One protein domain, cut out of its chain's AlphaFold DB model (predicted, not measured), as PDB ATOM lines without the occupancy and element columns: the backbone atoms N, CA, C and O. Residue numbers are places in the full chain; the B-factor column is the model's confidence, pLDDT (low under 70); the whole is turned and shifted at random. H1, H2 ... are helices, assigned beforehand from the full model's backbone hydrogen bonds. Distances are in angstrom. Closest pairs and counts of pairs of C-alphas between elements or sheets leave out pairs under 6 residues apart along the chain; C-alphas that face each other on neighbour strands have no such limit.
ATOM      1  N   THR A 174      38.795   2.407  16.317       78.12
ATOM      2  CA  THR A 174      39.149   2.049  17.707       78.12
ATOM      3  C   THR A 174      38.932   0.564  17.979       78.12
ATOM      4  O   THR A 174      39.738  -0.043  18.673       78.12
ATOM      5  N   VAL A 175      37.859  -0.022  17.439       78.94
ATOM      6  CA  VAL A 175      37.630  -1.470  17.554       78.94
ATOM      7  C   VAL A 175      38.741  -2.203  16.819       78.94
ATOM      8  O   VAL A 175      39.364  -3.081  17.396       78.94
ATOM      9  N   GLU A 176      39.045  -1.781  15.595       79.06
ATOM     10  CA  GLU A 176      40.125  -2.342  14.788       79.06
ATOM     11  C   GLU A 176      41.485  -2.277  15.486       79.06
ATOM     12  O   GLU A 176      42.140  -3.305  15.634       79.06
ATOM     13  N   ALA A 177      41.877  -1.101  15.985       85.12
ATOM     14  CA  ALA A 177      43.134  -0.931  16.707       85.12
ATOM     15  C   ALA A 177      43.211  -1.852  17.933       85.12
ATOM     16  O   ALA A 177      44.203  -2.545  18.112       85.12
ATOM     17  N   ASN A 178      42.141  -1.936  18.730       86.88
ATOM     18  CA  ASN A 178      42.107  -2.815  19.901       86.88
ATOM     19  C   ASN A 178      42.228  -4.301  19.531       86.88
ATOM     20  O   ASN A 178      42.900  -5.064  20.222       86.88
ATOM     21  N   LEU A 179      41.562  -4.723  18.456       86.00
ATOM     22  CA  LEU A 179      41.632  -6.098  17.968       86.00
ATOM     23  C   LEU A 179      43.028  -6.439  17.438       86.00
ATOM     24  O   LEU A 179      43.540  -7.520  17.724       86.00
ATOM     25  N   ASN A 180      43.652  -5.502  16.724       85.94
ATOM     26  CA  ASN A 180      45.023  -5.642  16.251       85.94
ATOM     27  C   ASN A 180      46.012  -5.669  17.419       85.94
ATOM     28  O   ASN A 180      46.878  -6.531  17.416       85.94
ATOM     29  N   SER A 181      45.846  -4.833  18.450       89.25
ATOM     30  CA  SER A 181      46.663  -4.897  19.670       89.25
ATOM     31  C   SER A 181      46.587  -6.271  20.336       89.25
ATOM     32  O   SER A 181      47.620  -6.854  20.648       89.25
ATOM     33  N   LEU A 182      45.383  -6.838  20.502       89.19
ATOM     34  CA  LEU A 182      45.223  -8.185  21.069       89.19
ATOM     35  C   LEU A 182      45.918  -9.253  20.217       89.19
ATOM     36  O   LEU A 182      46.567 -10.145  20.759       89.19
ATOM     37  N   ARG A 183      45.801  -9.158  18.889       88.25
ATOM     38  CA  ARG A 183      46.462 -10.078  17.958       88.25
ATOM     39  C   ARG A 183      47.985  -9.938  18.012       88.25
ATOM     40  O   ARG A 183      48.668 -10.951  18.104       88.25
ATOM     41  N   SER A 184      48.511  -8.714  18.002       89.31
ATOM     42  CA  SER A 184      49.948  -8.424  18.113       89.31
ATOM     43  C   SER A 184      50.527  -8.852  19.459       89.31
ATOM     44  O   SER A 184      51.682  -9.253  19.520       89.31
ATOM     45  N   PHE A 185      49.717  -8.828  20.518       88.94
ATOM     46  CA  PHE A 185      50.071  -9.384  21.824       88.94
ATOM     47  C   PHE A 185      50.138 -10.925  21.829       88.94
ATOM     48  O   PHE A 185      50.554 -11.519  22.813       88.94
ATOM     49  N   GLY A 186      49.724 -11.590  20.745       88.50
ATOM     50  CA  GLY A 186      49.766 -13.047  20.606       88.50
ATOM     51  C   GLY A 186      48.437 -13.750  20.879       88.50
ATOM     52  O   GLY A 186      48.403 -14.972  20.952       88.50
ATOM     53  N   CYS A 187      47.319 -13.026  21.022       89.44
ATOM     54  CA  CYS A 187      46.018 -13.680  21.173       89.44
ATOM     55  C   CYS A 187      45.587 -14.352  19.863       89.44
ATOM     56  O   CYS A 187      45.425 -13.685  18.837       89.44
ATOM     57  N   SER A 188      45.273 -15.647  19.920       88.38
ATOM     58  CA  SER A 188      44.592 -16.338  18.822       88.38
ATOM     59  C   SER A 188      43.206 -15.739  18.526       88.38
ATOM     60  O   SER A 188      42.563 -15.129  19.389       88.38
ATOM     61  N   ASN A 189      42.693 -15.942  17.307       84.19
ATOM     62  CA  ASN A 189      41.372 -15.431  16.911       84.19
ATOM     63  C   ASN A 189      40.247 -15.955  17.830       84.19
ATOM     64  O   ASN A 189      39.336 -15.201  18.177       84.19
ATOM     65  N   ASP A 190      40.340 -17.207  18.293       85.75
ATOM     66  CA  ASP A 190      39.391 -17.784  19.254       85.75
ATOM     67  C   ASP A 190      39.474 -17.116  20.629       85.75
ATOM     68  O   ASP A 190      38.449 -16.887  21.283       85.75
ATOM     69  N   LYS A 191      40.681 -16.731  21.062       88.00
ATOM     70  CA  LYS A 191      40.872 -15.970  22.299       88.00
ATOM     71  C   LYS A 191      40.236 -14.589  22.199       88.00
ATOM     72  O   LYS A 191      39.485 -14.198  23.094       88.00
ATOM     73  N   ILE A 192      40.475 -13.886  21.093       88.38
ATOM     74  CA  ILE A 192      39.879 -12.575  20.816       88.38
ATOM     75  C   ILE A 192      38.351 -12.689  20.804       88.38
ATOM     76  O   ILE A 192      37.672 -11.928  21.493       88.38
ATOM     77  N   LYS A 193      37.798 -13.687  20.104       84.88
ATOM     78  CA  LYS A 193      36.360 -13.995  20.099       84.88
ATOM     79  C   LYS A 193      35.815 -14.174  21.519       84.88
ATOM     80  O   LYS A 193      34.803 -13.567  21.870       84.88
ATOM     81  N   ASN A 194      36.496 -14.962  22.349       86.50
ATOM     82  CA  ASN A 194      36.098 -15.211  23.732       86.50
ATOM     83  C   ASN A 194      36.107 -13.923  24.579       86.50
ATOM     84  O   ASN A 194      35.141 -13.652  25.289       86.50
ATOM     85  N   ILE A 195      37.139 -13.082  24.437       87.56
ATOM     86  CA  ILE A 195      37.225 -11.769  25.098       87.56
ATOM     87  C   ILE A 195      36.065 -10.865  24.661       87.56
ATOM     88  O   ILE A 195      35.392 -10.271  25.501       87.56
ATOM     89  N   LEU A 196      35.767 -10.783  23.362       85.00
ATOM     90  CA  LEU A 196      34.678  -9.942  22.852       85.00
ATOM     91  C   LEU A 196      33.295 -10.368  23.352       85.00
ATOM     92  O   LEU A 196      32.415  -9.519  23.507       85.00
ATOM     93  N   ILE A 197      33.093 -11.665  23.589       81.56
ATOM     94  CA  ILE A 197      31.829 -12.215  24.093       81.56
ATOM     95  C   ILE A 197      31.730 -12.054  25.615       81.56
ATOM     96  O   ILE A 197      30.689 -11.630  26.116       81.56
ATOM     97  N   LYS A 198      32.797 -12.376  26.358       80.56
ATOM     98  CA  LYS A 198      32.778 -12.420  27.828       80.56
ATOM     99  C   LYS A 198      33.083 -11.084  28.503       80.56
ATOM    100  O   LYS A 198      32.698 -10.900  29.655       80.56
ATOM    101  N   CYS A 199      33.719 -10.139  27.811       79.31
ATOM    102  CA  CYS A 199      34.192  -8.887  28.406       79.31
ATOM    103  C   CYS A 199      33.425  -7.668  27.866       79.31
ATOM    104  O   CYS A 199      33.986  -6.864  27.122       79.31
ATOM    105  N   PRO A 200      32.155  -7.438  28.255       69.94
ATOM    106  CA  PRO A 200      31.338  -6.357  27.694       69.94
ATOM    107  C   PRO A 200      31.902  -4.950  27.957       69.94
ATOM    108  O   PRO A 200      31.585  -4.008  27.225       69.94
ATOM    109  N   LYS A 201      32.746  -4.782  28.987       76.31
ATOM    110  CA  LYS A 201      33.401  -3.502  29.295       76.31
ATOM    111  C   LYS A 201      34.530  -3.141  28.333       76.31
ATOM    112  O   LYS A 201      34.834  -1.952  28.232       76.31
ATOM    113  N   ILE A 202      35.074  -4.097  27.568       78.12
ATOM    114  CA  ILE A 202      36.120  -3.821  26.567       78.12
ATOM    115  C   ILE A 202      35.660  -2.786  25.533       78.12
ATOM    116  O   ILE A 202      36.459  -2.002  25.031       78.12
ATOM    117  N   ARG A 203      34.342  -2.689  25.317       74.50
ATOM    118  CA  ARG A 203      33.675  -1.638  24.542       74.50
ATOM    119  C   ARG A 203      34.135  -0.218  24.868       74.50
ATOM    120  O   ARG A 203      34.117   0.634  23.989       74.50
ATOM    121  N   ASN A 204      34.428   0.071  26.133       72.44
ATOM    122  CA  ASN A 204      34.732   1.426  26.596       72.44
ATOM    123  C   ASN A 204      36.238   1.667  26.772       72.44
ATOM    124  O   ASN A 204      36.630   2.744  27.218       72.44
ATOM    125  N   VAL A 205      37.073   0.676  26.455       79.19
ATOM    126  CA  VAL A 205      38.526   0.768  26.599       79.19
ATOM    127  C   VAL A 205      39.106   1.344  25.312       79.19
ATOM    128  O   VAL A 205      38.862   0.832  24.219       79.19
ATOM    129  N   ASN A 206      39.837   2.451  25.430       84.06
ATOM    130  CA  ASN A 206      40.578   3.009  24.303       84.06
ATOM    131  C   ASN A 206      41.873   2.211  24.065       84.06
ATOM    132  O   ASN A 206      42.307   1.462  24.934       84.06
ATOM    133  N   ASN A 207      42.479   2.394  22.894       84.44
ATOM    134  CA  ASN A 207      43.658   1.636  22.481       84.44
ATOM    135  C   ASN A 207      44.841   1.799  23.448       84.44
ATOM    136  O   ASN A 207      45.333   0.797  23.946       84.44
ATOM    137  N   LYS A 208      45.163   3.037  23.850       86.62
ATOM    138  CA  LYS A 208      46.227   3.318  24.828       86.62
ATOM    139  C   LYS A 208      46.053   2.526  26.130       86.62
ATOM    140  O   LYS A 208      46.976   1.864  26.581       86.62
ATOM    141  N   ARG A 209      44.852   2.560  26.714       85.31
ATOM    142  CA  ARG A 209      44.552   1.838  27.955       85.31
ATOM    143  C   ARG A 209      44.616   0.325  27.761       85.31
ATOM    144  O   ARG A 209      45.009  -0.382  28.680       85.31
ATOM    145  N   LEU A 210      44.184  -0.181  26.606       87.75
ATOM    146  CA  LEU A 210      44.288  -1.607  26.314       87.75
ATOM    147  C   LEU A 210      45.757  -2.036  26.241       87.75
ATOM    148  O   LEU A 210      46.105  -3.036  26.854       87.75
ATOM    149  N   ASP A 211      46.604  -1.267  25.562       87.38
ATOM    150  CA  ASP A 211      48.031  -1.573  25.433       87.38
ATOM    151  C   ASP A 211      48.744  -1.520  26.794       87.38
ATOM    152  O   ASP A 211      49.482  -2.443  27.135       87.38
ATOM    153  N   GLU A 212      48.458  -0.507  27.622       86.81
ATOM    154  CA  GLU A 212      48.946  -0.430  29.010       86.81
ATOM    155  C   GLU A 212      48.537  -1.669  29.815       86.81
ATOM    156  O   GLU A 212      49.354  -2.272  30.508       86.81
ATOM    157  N   MET A 213      47.275  -2.088  29.700       85.06
ATOM    158  CA  MET A 213      46.785  -3.284  30.378       85.06
ATOM    159  C   MET A 213      47.490  -4.557  29.902       85.06
ATOM    160  O   MET A 213      47.860  -5.379  30.734       85.06
ATOM    161  N   LEU A 214      47.669  -4.731  28.592       87.81
ATOM    162  CA  LEU A 214      48.358  -5.892  28.026       87.81
ATOM    163  C   LEU A 214      49.817  -5.944  28.495       87.81
ATOM    164  O   LEU A 214      50.283  -6.995  28.928       87.81
ATOM    165  N   HIS A 215      50.490  -4.793  28.538       86.06
ATOM    166  CA  HIS A 215      51.849  -4.682  29.057       86.06
ATOM    167  C   HIS A 215      51.961  -5.073  30.536       86.06
ATOM    168  O   HIS A 215      52.906  -5.754  30.932       86.06
ATOM    169  N   ARG A 216      50.974  -4.692  31.359       82.00
ATOM    170  CA  ARG A 216      50.908  -5.117  32.765       82.00
ATOM    171  C   ARG A 216      50.686  -6.618  32.906       82.00
ATOM    172  O   ARG A 216      51.305  -7.245  33.759       82.00
ATOM    173  N   VAL A 217      49.840  -7.220  32.064       85.25
ATOM    174  CA  VAL A 217      49.645  -8.681  32.081       85.25
ATOM    175  C   VAL A 217      50.939  -9.415  31.745       85.25
ATOM    176  O   VAL A 217      51.251 -10.406  32.399       85.25
ATOM    177  N   GLU A 218      51.701  -8.922  30.771       84.88
ATOM    178  CA  GLU A 218      52.990  -9.503  30.386       84.88
ATOM    179  C   GLU A 218      54.047  -9.361  31.487       84.88
ATOM    180  O   GLU A 218      54.696 -10.342  31.840       84.88
ATOM    181  N   LYS A 219      54.201  -8.158  32.057       83.62
ATOM    182  CA  LYS A 219      55.277  -7.856  33.012       83.62
ATOM    183  C   LYS A 219      54.996  -8.262  34.452       83.62
ATOM    184  O   LYS A 219      55.901  -8.737  35.126       83.62
ATOM    185  N   GLU A 220      53.788  -8.003  34.943       81.56
ATOM    186  CA  GLU A 220      53.443  -8.179  36.359       81.56
ATOM    187  C   GLU A 220      52.801  -9.546  36.595       81.56
ATOM    188  O   GLU A 220      53.181 -10.273  37.506       81.56
ATOM    189  N   VAL A 221      51.821  -9.907  35.761       80.56
ATOM    190  CA  VAL A 221      51.041 -11.140  35.947       80.56
ATOM    191  C   VAL A 221      51.706 -12.341  35.271       80.56
ATOM    192  O   VAL A 221      51.463 -13.467  35.689       80.56
ATOM    193  N   ALA A 222      52.551 -12.118  34.260       84.62
ATOM    194  CA  ALA A 222      53.312 -13.138  33.535       84.62
ATOM    195  C   ALA A 222      52.450 -14.306  33.004       84.62
ATOM    196  O   ALA A 222      52.822 -15.476  33.098       84.62
ATOM    197  N   VAL A 223      51.273 -13.996  32.443       85.69
ATOM    198  CA  VAL A 223      50.366 -15.002  31.859       85.69
ATOM    199  C   VAL A 223      50.428 -14.977  30.341       85.69
ATOM    200  O   VAL A 223      50.217 -13.939  29.718       85.69
ATOM    201  N   SER A 224      50.630 -16.156  29.747       86.81
ATOM    202  CA  SER A 224      50.571 -16.332  28.295       86.81
ATOM    203  C   SER A 224      49.189 -15.946  27.728       86.81
ATOM    204  O   SER A 224      48.170 -16.367  28.294       86.81
ATOM    205  N   PRO A 225      49.126 -15.237  26.582       85.88
ATOM    206  CA  PRO A 225      47.879 -14.936  25.869       85.88
ATOM    207  C   PRO A 225      47.030 -16.178  25.551       85.88
ATOM    208  O   PRO A 225      45.796 -16.115  25.514       85.88
ATOM    209  N   ASP A 226      47.675 -17.333  25.362       84.44
ATOM    210  CA  ASP A 226      46.998 -18.594  25.057       84.44
ATOM    211  C   ASP A 226      46.376 -19.257  26.290       84.44
ATOM    212  O   ASP A 226      45.446 -20.064  26.161       84.44
ATOM    213  N   SER A 227      46.778 -18.851  27.498       86.88
ATOM    214  CA  SER A 227      46.268 -19.418  28.744       86.88
ATOM    215  C   SER A 227      44.751 -19.270  28.876       86.88
ATOM    216  O   SER A 227      44.156 -18.243  28.527       86.88
ATOM    217  N   ALA A 228      44.084 -20.301  29.398       85.12
ATOM    218  CA  ALA A 228      42.636 -20.300  29.602       85.12
ATOM    219  C   ALA A 228      42.165 -19.176  30.546       85.12
ATOM    220  O   ALA A 228      41.054 -18.675  30.376       85.12
ATOM    221  N   ILE A 229      43.026 -18.740  31.476       86.75
ATOM    222  CA  ILE A 229      42.744 -17.665  32.437       86.75
ATOM    223  C   ILE A 229      42.840 -16.262  31.817       86.75
ATOM    224  O   ILE A 229      42.243 -15.312  32.321       86.75
ATOM    225  N   PHE A 230      43.532 -16.115  30.681       87.19
ATOM    226  CA  PHE A 230      43.832 -14.813  30.083       87.19
ATOM    227  C   PHE A 230      42.587 -13.934  29.829       87.19
ATOM    228  O   PHE A 230      42.590 -12.772  30.239       87.19
ATOM    229  N   PRO A 231      41.471 -14.439  29.256       84.38
ATOM    230  CA  PRO A 231      40.266 -13.628  29.077       84.38
ATOM    231  C   PRO A 231      39.674 -13.121  30.394       84.38
ATOM    232  O   PRO A 231      39.116 -12.025  30.421       84.38
ATOM    233  N   HIS A 232      39.799 -13.897  31.477       82.75
ATOM    234  CA  HIS A 232      39.353 -13.476  32.801       82.75
ATOM    235  C   HIS A 232      40.241 -12.350  33.348       82.75
ATOM    236  O   HIS A 232      39.725 -11.342  33.820       82.75
ATOM    237  N   ILE A 233      41.563 -12.451  33.201       84.38
ATOM    238  CA  ILE A 233      42.484 -11.375  33.603       84.38
ATOM    239  C   ILE A 233      42.159 -10.082  32.846       84.38
ATOM    240  O   ILE A 233      41.984  -9.025  33.455       84.38
ATOM    241  N   VAL A 234      41.969 -10.168  31.524       84.12
ATOM    242  CA  VAL A 234      41.530  -9.024  30.710       84.12
ATOM    243  C   VAL A 234      40.189  -8.482  31.223       84.12
ATOM    244  O   VAL A 234      40.026  -7.269  31.371       84.12
ATOM    245  N   TYR A 235      39.228  -9.344  31.560       83.00
ATOM    246  CA  TYR A 235      37.960  -8.926  32.161       83.00
ATOM    247  C   TYR A 235      38.157  -8.146  33.473       83.00
ATOM    248  O   TYR A 235      37.619  -7.044  33.612       83.00
ATOM    249  N   VAL A 236      38.948  -8.665  34.414       81.38
ATOM    250  CA  VAL A 236      39.212  -8.025  35.713       81.38
ATOM    251  C   VAL A 236      39.851  -6.653  35.533       81.38
ATOM    252  O   VAL A 236      39.391  -5.674  36.133       81.38
ATOM    253  N   LEU A 237      40.856  -6.556  34.662       80.19
ATOM    254  CA  LEU A 237      41.570  -5.310  34.396       80.19
ATOM    255  C   LEU A 237      40.698  -4.289  33.649       80.19
ATOM    256  O   LEU A 237      40.715  -3.104  33.975       80.19
ATOM    257  N   THR A 238      39.846  -4.728  32.711       79.00
ATOM    258  CA  THR A 238      38.883  -3.815  32.055       79.00
ATOM    259  C   THR A 238      37.810  -3.320  33.030       79.00
ATOM    260  O   THR A 238      37.225  -2.253  32.830       79.00
ATOM    261  N   CYS A 239      37.540  -4.078  34.096       76.06
ATOM    262  CA  CYS A 239      36.566  -3.734  35.125       76.06
ATOM    263  C   CYS A 239      37.109  -2.876  36.265       76.06
ATOM    264  O   CYS A 239      36.286  -2.348  37.018       76.06
ATOM    265  N   SER A 240      38.426  -2.723  36.380       77.31
ATOM    266  CA  SER A 240      39.075  -2.081  37.522       77.31
ATOM    267  C   SER A 240      39.794  -0.800  37.095       77.31
ATOM    268  O   SER A 240      40.278  -0.677  35.970       77.31
ATOM    269  N   THR A 241      39.813   0.197  37.974       79.19
ATOM    270  CA  THR A 241      40.786   1.295  37.902       79.19
ATOM    271  C   THR A 241      42.076   0.847  38.581       79.19
ATOM    272  O   THR A 241      42.054  -0.116  39.344       79.19
ATOM    273  N   GLU A 242      43.174   1.550  38.329       75.25
ATOM    274  CA  GLU A 242      44.448   1.327  39.024       75.25
ATOM    275  C   GLU A 242      44.261   1.364  40.548       75.25
ATOM    276  O   GLU A 242      44.443   0.346  41.202       75.25
ATOM    277  N   ALA A 243      43.645   2.431  41.068       80.50
ATOM    278  CA  ALA A 243      43.313   2.551  42.490       80.50
ATOM    279  C   ALA A 243      42.466   1.387  43.049       80.50
ATOM    280  O   ALA A 243      42.643   0.984  44.198       80.50
ATOM    281  N   ASN A 244      41.539   0.824  42.258       84.00
ATOM    282  CA  ASN A 244      40.748  -0.332  42.693       84.00
ATOM    283  C   ASN A 244      41.596  -1.607  42.770       84.00
ATOM    284  O   ASN A 244      41.295  -2.477  43.584       84.00
ATOM    285  N   VAL A 245      42.587  -1.754  41.886       79.62
ATOM    286  CA  VAL A 245      43.536  -2.871  41.930       79.62
ATOM    287  C   VAL A 245      44.432  -2.711  43.153       79.62
ATOM    288  O   VAL A 245      44.488  -3.637  43.955       79.62
ATOM    289  N   ASP A 246      45.007  -1.528  43.362       82.75
ATOM    290  CA  ASP A 246      45.903  -1.255  44.491       82.75
ATOM    291  C   ASP A 246      45.195  -1.485  45.828       82.75
ATOM    292  O   ASP A 246      45.676  -2.228  46.674       82.75
ATOM    293  N   THR A 247      43.971  -0.964  45.974       89.25
ATOM    294  CA  THR A 247      43.157  -1.180  47.182       89.25
ATOM    295  C   THR A 247      42.923  -2.669  47.450       89.25
ATOM    296  O   THR A 247      42.968  -3.104  48.597       89.25
ATOM    297  N   LYS A 248      42.671  -3.478  46.412       86.12
ATOM    298  CA  LYS A 248      42.497  -4.930  46.581       86.12
ATOM    299  C   LYS A 248      43.793  -5.601  47.019       86.12
ATOM    300  O   LYS A 248      43.738  -6.457  47.895       86.12
ATOM    301  N   PHE A 249      44.926  -5.217  46.436       86.69
ATOM    302  CA  PHE A 249      46.235  -5.730  46.837       86.69
ATOM    303  C   PHE A 249      46.535  -5.393  48.302       86.69
ATOM    304  O   PHE A 249      46.890  -6.291  49.058       86.69
ATOM    305  N   GLU A 250      46.287  -4.155  48.736       91.81
ATOM    306  CA  GLU A 250      46.460  -3.743  50.137       91.81
ATOM    307  C   GLU A 250      45.542  -4.514  51.095       91.81
ATOM    308  O   GLU A 250      45.970  -4.922  52.174       91.81
ATOM    309  N   ILE A 251      44.298  -4.798  50.690       94.31
ATOM    310  CA  ILE A 251      43.403  -5.660  51.472       94.31
ATOM    311  C   ILE A 251      44.013  -7.057  51.630       94.31
ATOM    312  O   ILE A 251      44.117  -7.536  52.757       94.31
ATOM    313  N   PHE A 252      44.453  -7.708  50.551       92.75
ATOM    314  CA  PHE A 252      45.074  -9.036  50.645       92.75
ATOM    315  C   PHE A 252      46.339  -9.020  51.516       92.75
ATOM    316  O   PHE A 252      46.497  -9.886  52.379       92.75
ATOM    317  N   LYS A 253      47.187  -7.994  51.372       93.69
ATOM    318  CA  LYS A 253      48.369  -7.790  52.223       93.69
ATOM    319  C   LYS A 253      48.005  -7.646  53.698       93.69
ATOM    320  O   LYS A 253      48.678  -8.227  54.543       93.69
ATOM    321  N   SER A 254      46.905  -6.959  54.021       96.50
ATOM    322  CA  SER A 254      46.421  -6.838  55.406       96.50
ATOM    323  C   SER A 254      46.028  -8.184  56.040       96.50
ATOM    324  O   SER A 254      46.094  -8.329  57.258       96.50
ATOM    325  N   PHE A 255      45.694  -9.190  55.221       95.62
ATOM    326  CA  PHE A 255      45.438 -10.573  55.643       95.62
ATOM    327  C   PHE A 255      46.693 -11.468  55.607       95.62
ATOM    328  O   PHE A 255      46.583 -12.683  55.754       95.62
ATOM    329  N   GLY A 256      47.881 -10.888  55.409       95.12
ATOM    330  CA  GLY A 256      49.164 -11.595  55.415       95.12
ATOM    331  C   GLY A 256      49.583 -12.198  54.074       95.12
ATOM    332  O   GLY A 256      50.522 -12.988  54.046       95.12
ATOM    333  N   TRP A 257      48.914 -11.854  52.970       96.19
ATOM    334  CA  TRP A 257      49.285 -12.353  51.644       96.19
ATOM    335  C   TRP A 257      50.473 -11.571  51.082       96.19
ATOM    336  O   TRP A 257      50.512 -10.342  51.166       96.19
ATOM    337  N   SER A 258      51.419 -12.272  50.456       92.69
ATOM    338  CA  SER A 258      52.493 -11.639  49.689       92.69
ATOM    339  C   SER A 258      52.018 -11.216  48.292       92.69
ATOM    340  O   SER A 258      51.011 -11.714  47.783       92.69
ATOM    341  N   ASP A 259      52.774 -10.338  47.620       86.62
ATOM    342  CA  ASP A 259      52.513  -9.996  46.210       86.62
ATOM    343  C   ASP A 259      52.491 -11.252  45.319       86.62
ATOM    344  O   ASP A 259      51.650 -11.382  44.426       86.62
ATOM    345  N   THR A 260      53.362 -12.222  45.603       87.75
ATOM    346  CA  THR A 260      53.430 -13.495  44.877       87.75
ATOM    347  C   THR A 260      52.181 -14.353  45.086       87.75
ATOM    348  O   THR A 260      51.705 -14.959  44.123       87.75
ATOM    349  N   ASP A 261      51.606 -14.379  46.291       89.81
ATOM    350  CA  ASP A 261      50.371 -15.130  46.569       89.81
ATOM    351  C   ASP A 261      49.187 -14.548  45.792       89.81
ATOM    352  O   ASP A 261      48.413 -15.284  45.171       89.81
ATOM    353  N   ILE A 262      49.078 -13.216  45.763       87.62
ATOM    354  CA  ILE A 262      48.013 -12.500  45.050       87.62
ATOM    355  C   ILE A 262      48.124 -12.739  43.538       87.62
ATOM    356  O   ILE A 262      47.125 -13.049  42.882       87.62
ATOM    357  N   LEU A 263      49.332 -12.649  42.974       84.75
ATOM    358  CA  LEU A 263      49.569 -12.937  41.555       84.75
ATOM    359  C   LEU A 263      49.281 -14.406  41.222       84.75
ATOM    360  O   LEU A 263      48.605 -14.690  40.235       84.75
ATOM    361  N   THR A 264      49.704 -15.339  42.075       86.12
ATOM    362  CA  THR A 264      49.429 -16.773  41.900       86.12
ATOM    363  C   THR A 264      47.927 -17.065  41.933       86.12
ATOM    364  O   THR A 264      47.435 -17.881  41.151       86.12
ATOM    365  N   MET A 265      47.174 -16.382  42.799       86.88
ATOM    366  CA  MET A 265      45.715 -16.471  42.839       86.88
ATOM    367  C   MET A 265      45.095 -15.982  41.526       86.88
ATOM    368  O   MET A 265      44.291 -16.703  40.938       86.88
ATOM    369  N   LEU A 266      45.509 -14.813  41.023       81.62
ATOM    370  CA  LEU A 266      45.032 -14.268  39.743       81.62
ATOM    371  C   LEU A 266      45.350 -15.181  38.547       81.62
ATOM    372  O   LEU A 266      44.588 -15.228  37.583       81.62
ATOM    373  N   GLN A 267      46.465 -15.910  38.599       82.75
ATOM    374  CA  GLN A 267      46.865 -16.860  37.558       82.75
ATOM    375  C   GLN A 267      46.049 -18.161  37.575       82.75
ATOM    376  O   GLN A 267      45.941 -18.823  36.541       82.75
ATOM    377  N   LYS A 268      45.505 -18.558  38.731       82.62
ATOM    378  CA  LYS A 268      44.875 -19.876  38.926       82.62
ATOM    379  C   LYS A 268      43.355 -19.833  39.056       82.62
ATOM    380  O   LYS A 268      42.720 -20.855  38.803       82.62
ATOM    381  N   LEU A 269      42.770 -18.698  39.443       72.44
ATOM    382  CA  LEU A 269      41.344 -18.592  39.760       72.44
ATOM    383  C   LEU A 269      40.639 -17.530  38.891       72.44
ATOM    384  O   LEU A 269      41.038 -16.365  38.930       72.44
ATOM    385  N   PRO A 270      39.628 -17.930  38.089       60.50
ATOM    386  CA  PRO A 270      38.767 -17.024  37.328       60.50
ATOM    387  C   PRO A 270      37.593 -16.455  38.147       60.50
ATOM    388  O   PRO A 270      37.512 -16.688  39.369       60.50
TER     389      PRO A 270
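What this domain is: This is residues 174 to 270 of the 270 residues of the protein "uncharacterized protein LOC107867596" of Capsicum annuum (UniProt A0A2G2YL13). Five helices, H1 to H5, make a body at one end of an elongated domain, and the last two, H6 and H7, form an open corner that reaches out from it, with Gly 256 near the tip. In the body H5 lies innermost, with H2, H3 and H4 packed around it and H1 at the far end, packed on H2 and H4; H6 runs outward and H7 folds back toward H5. The printed part has 97 residues with seven named helices, H1 to H7 in order, and no named strand; the class is all helix. It is compact, with a radius of gyration of the C-alphas of 13.5 A, and spans 42 by 23 by 22 A.

Where its parts are: H1 is residues 174 to 184, 15.0 A long, beginning at C-alpha 174 (39.149, 2.049, 17.707). H2 is residues 189 to 198 and H3 residues 200 to 204. H4, residues 207 to 221, is the longest helix, 20.0 A, and ends at C-alpha 221 (51.041, -11.140, 35.947). H5 is residues 230 to 239, H6 residues 242 to 254, 18.4 A long, and H7 residues 259 to 268, ending at C-alpha 268 (44.875, -19.876, 38.926).

How they stand to each other: H4 and H5 are the hub, touching three helices each. They touch each other through residues 213 to 217 of H4 alone, at a steep tilt of 57 degrees, opposite ways; the closest C-alphas, of Met 213 and Leu 237, are 6.9 A apart. H5 touches H2 at Ile 195 and Pro 231, C-alphas 5.3 A apart, at a steep tilt of 40 degrees, the same way. H5 touches H3 at Ile 202 and Thr 238, C-alphas 6.1 A apart. H1 touches H4 at a shallow tilt of 28 degrees, the same way, with the C-alphas of Asn 178 and Asn 207 closest, 5.4 A apart. H1 touches H2 at a steep tilt of 49 degrees, opposite ways, closest at the C-alphas of Leu 182 and Ile 192, 6.9 A. H4 and H7 only just touch, with 3 pairs of C-alphas within 8 A, closest Val 221 and Leu 263 at 6.1 A. H7 touches residues 249 to 253 of H6 alone, closest at the C-alphas of Phe 252 and Ile 262, 7.2 A, only just about perpendicular at 70.4 degrees. H4 and H6 are apart. In H1, H2, H4, H5, H6 and H7 every O i to N i+4 pair is within hydrogen-bond range; in H3 0 of 1 is, and 1 of 2 O i to N i+3 pairs.

The domain as a whole: The C-alphas farthest apart, of Glu 176 and Gly 256, are 42.6 A apart. The printed part has no cut and ends at residue 270, the chain's last. No link is long; H4 to H5 is short, the others tight. The mean pLDDT of the printed part is 84.5, with residues 200 and 270 under 70.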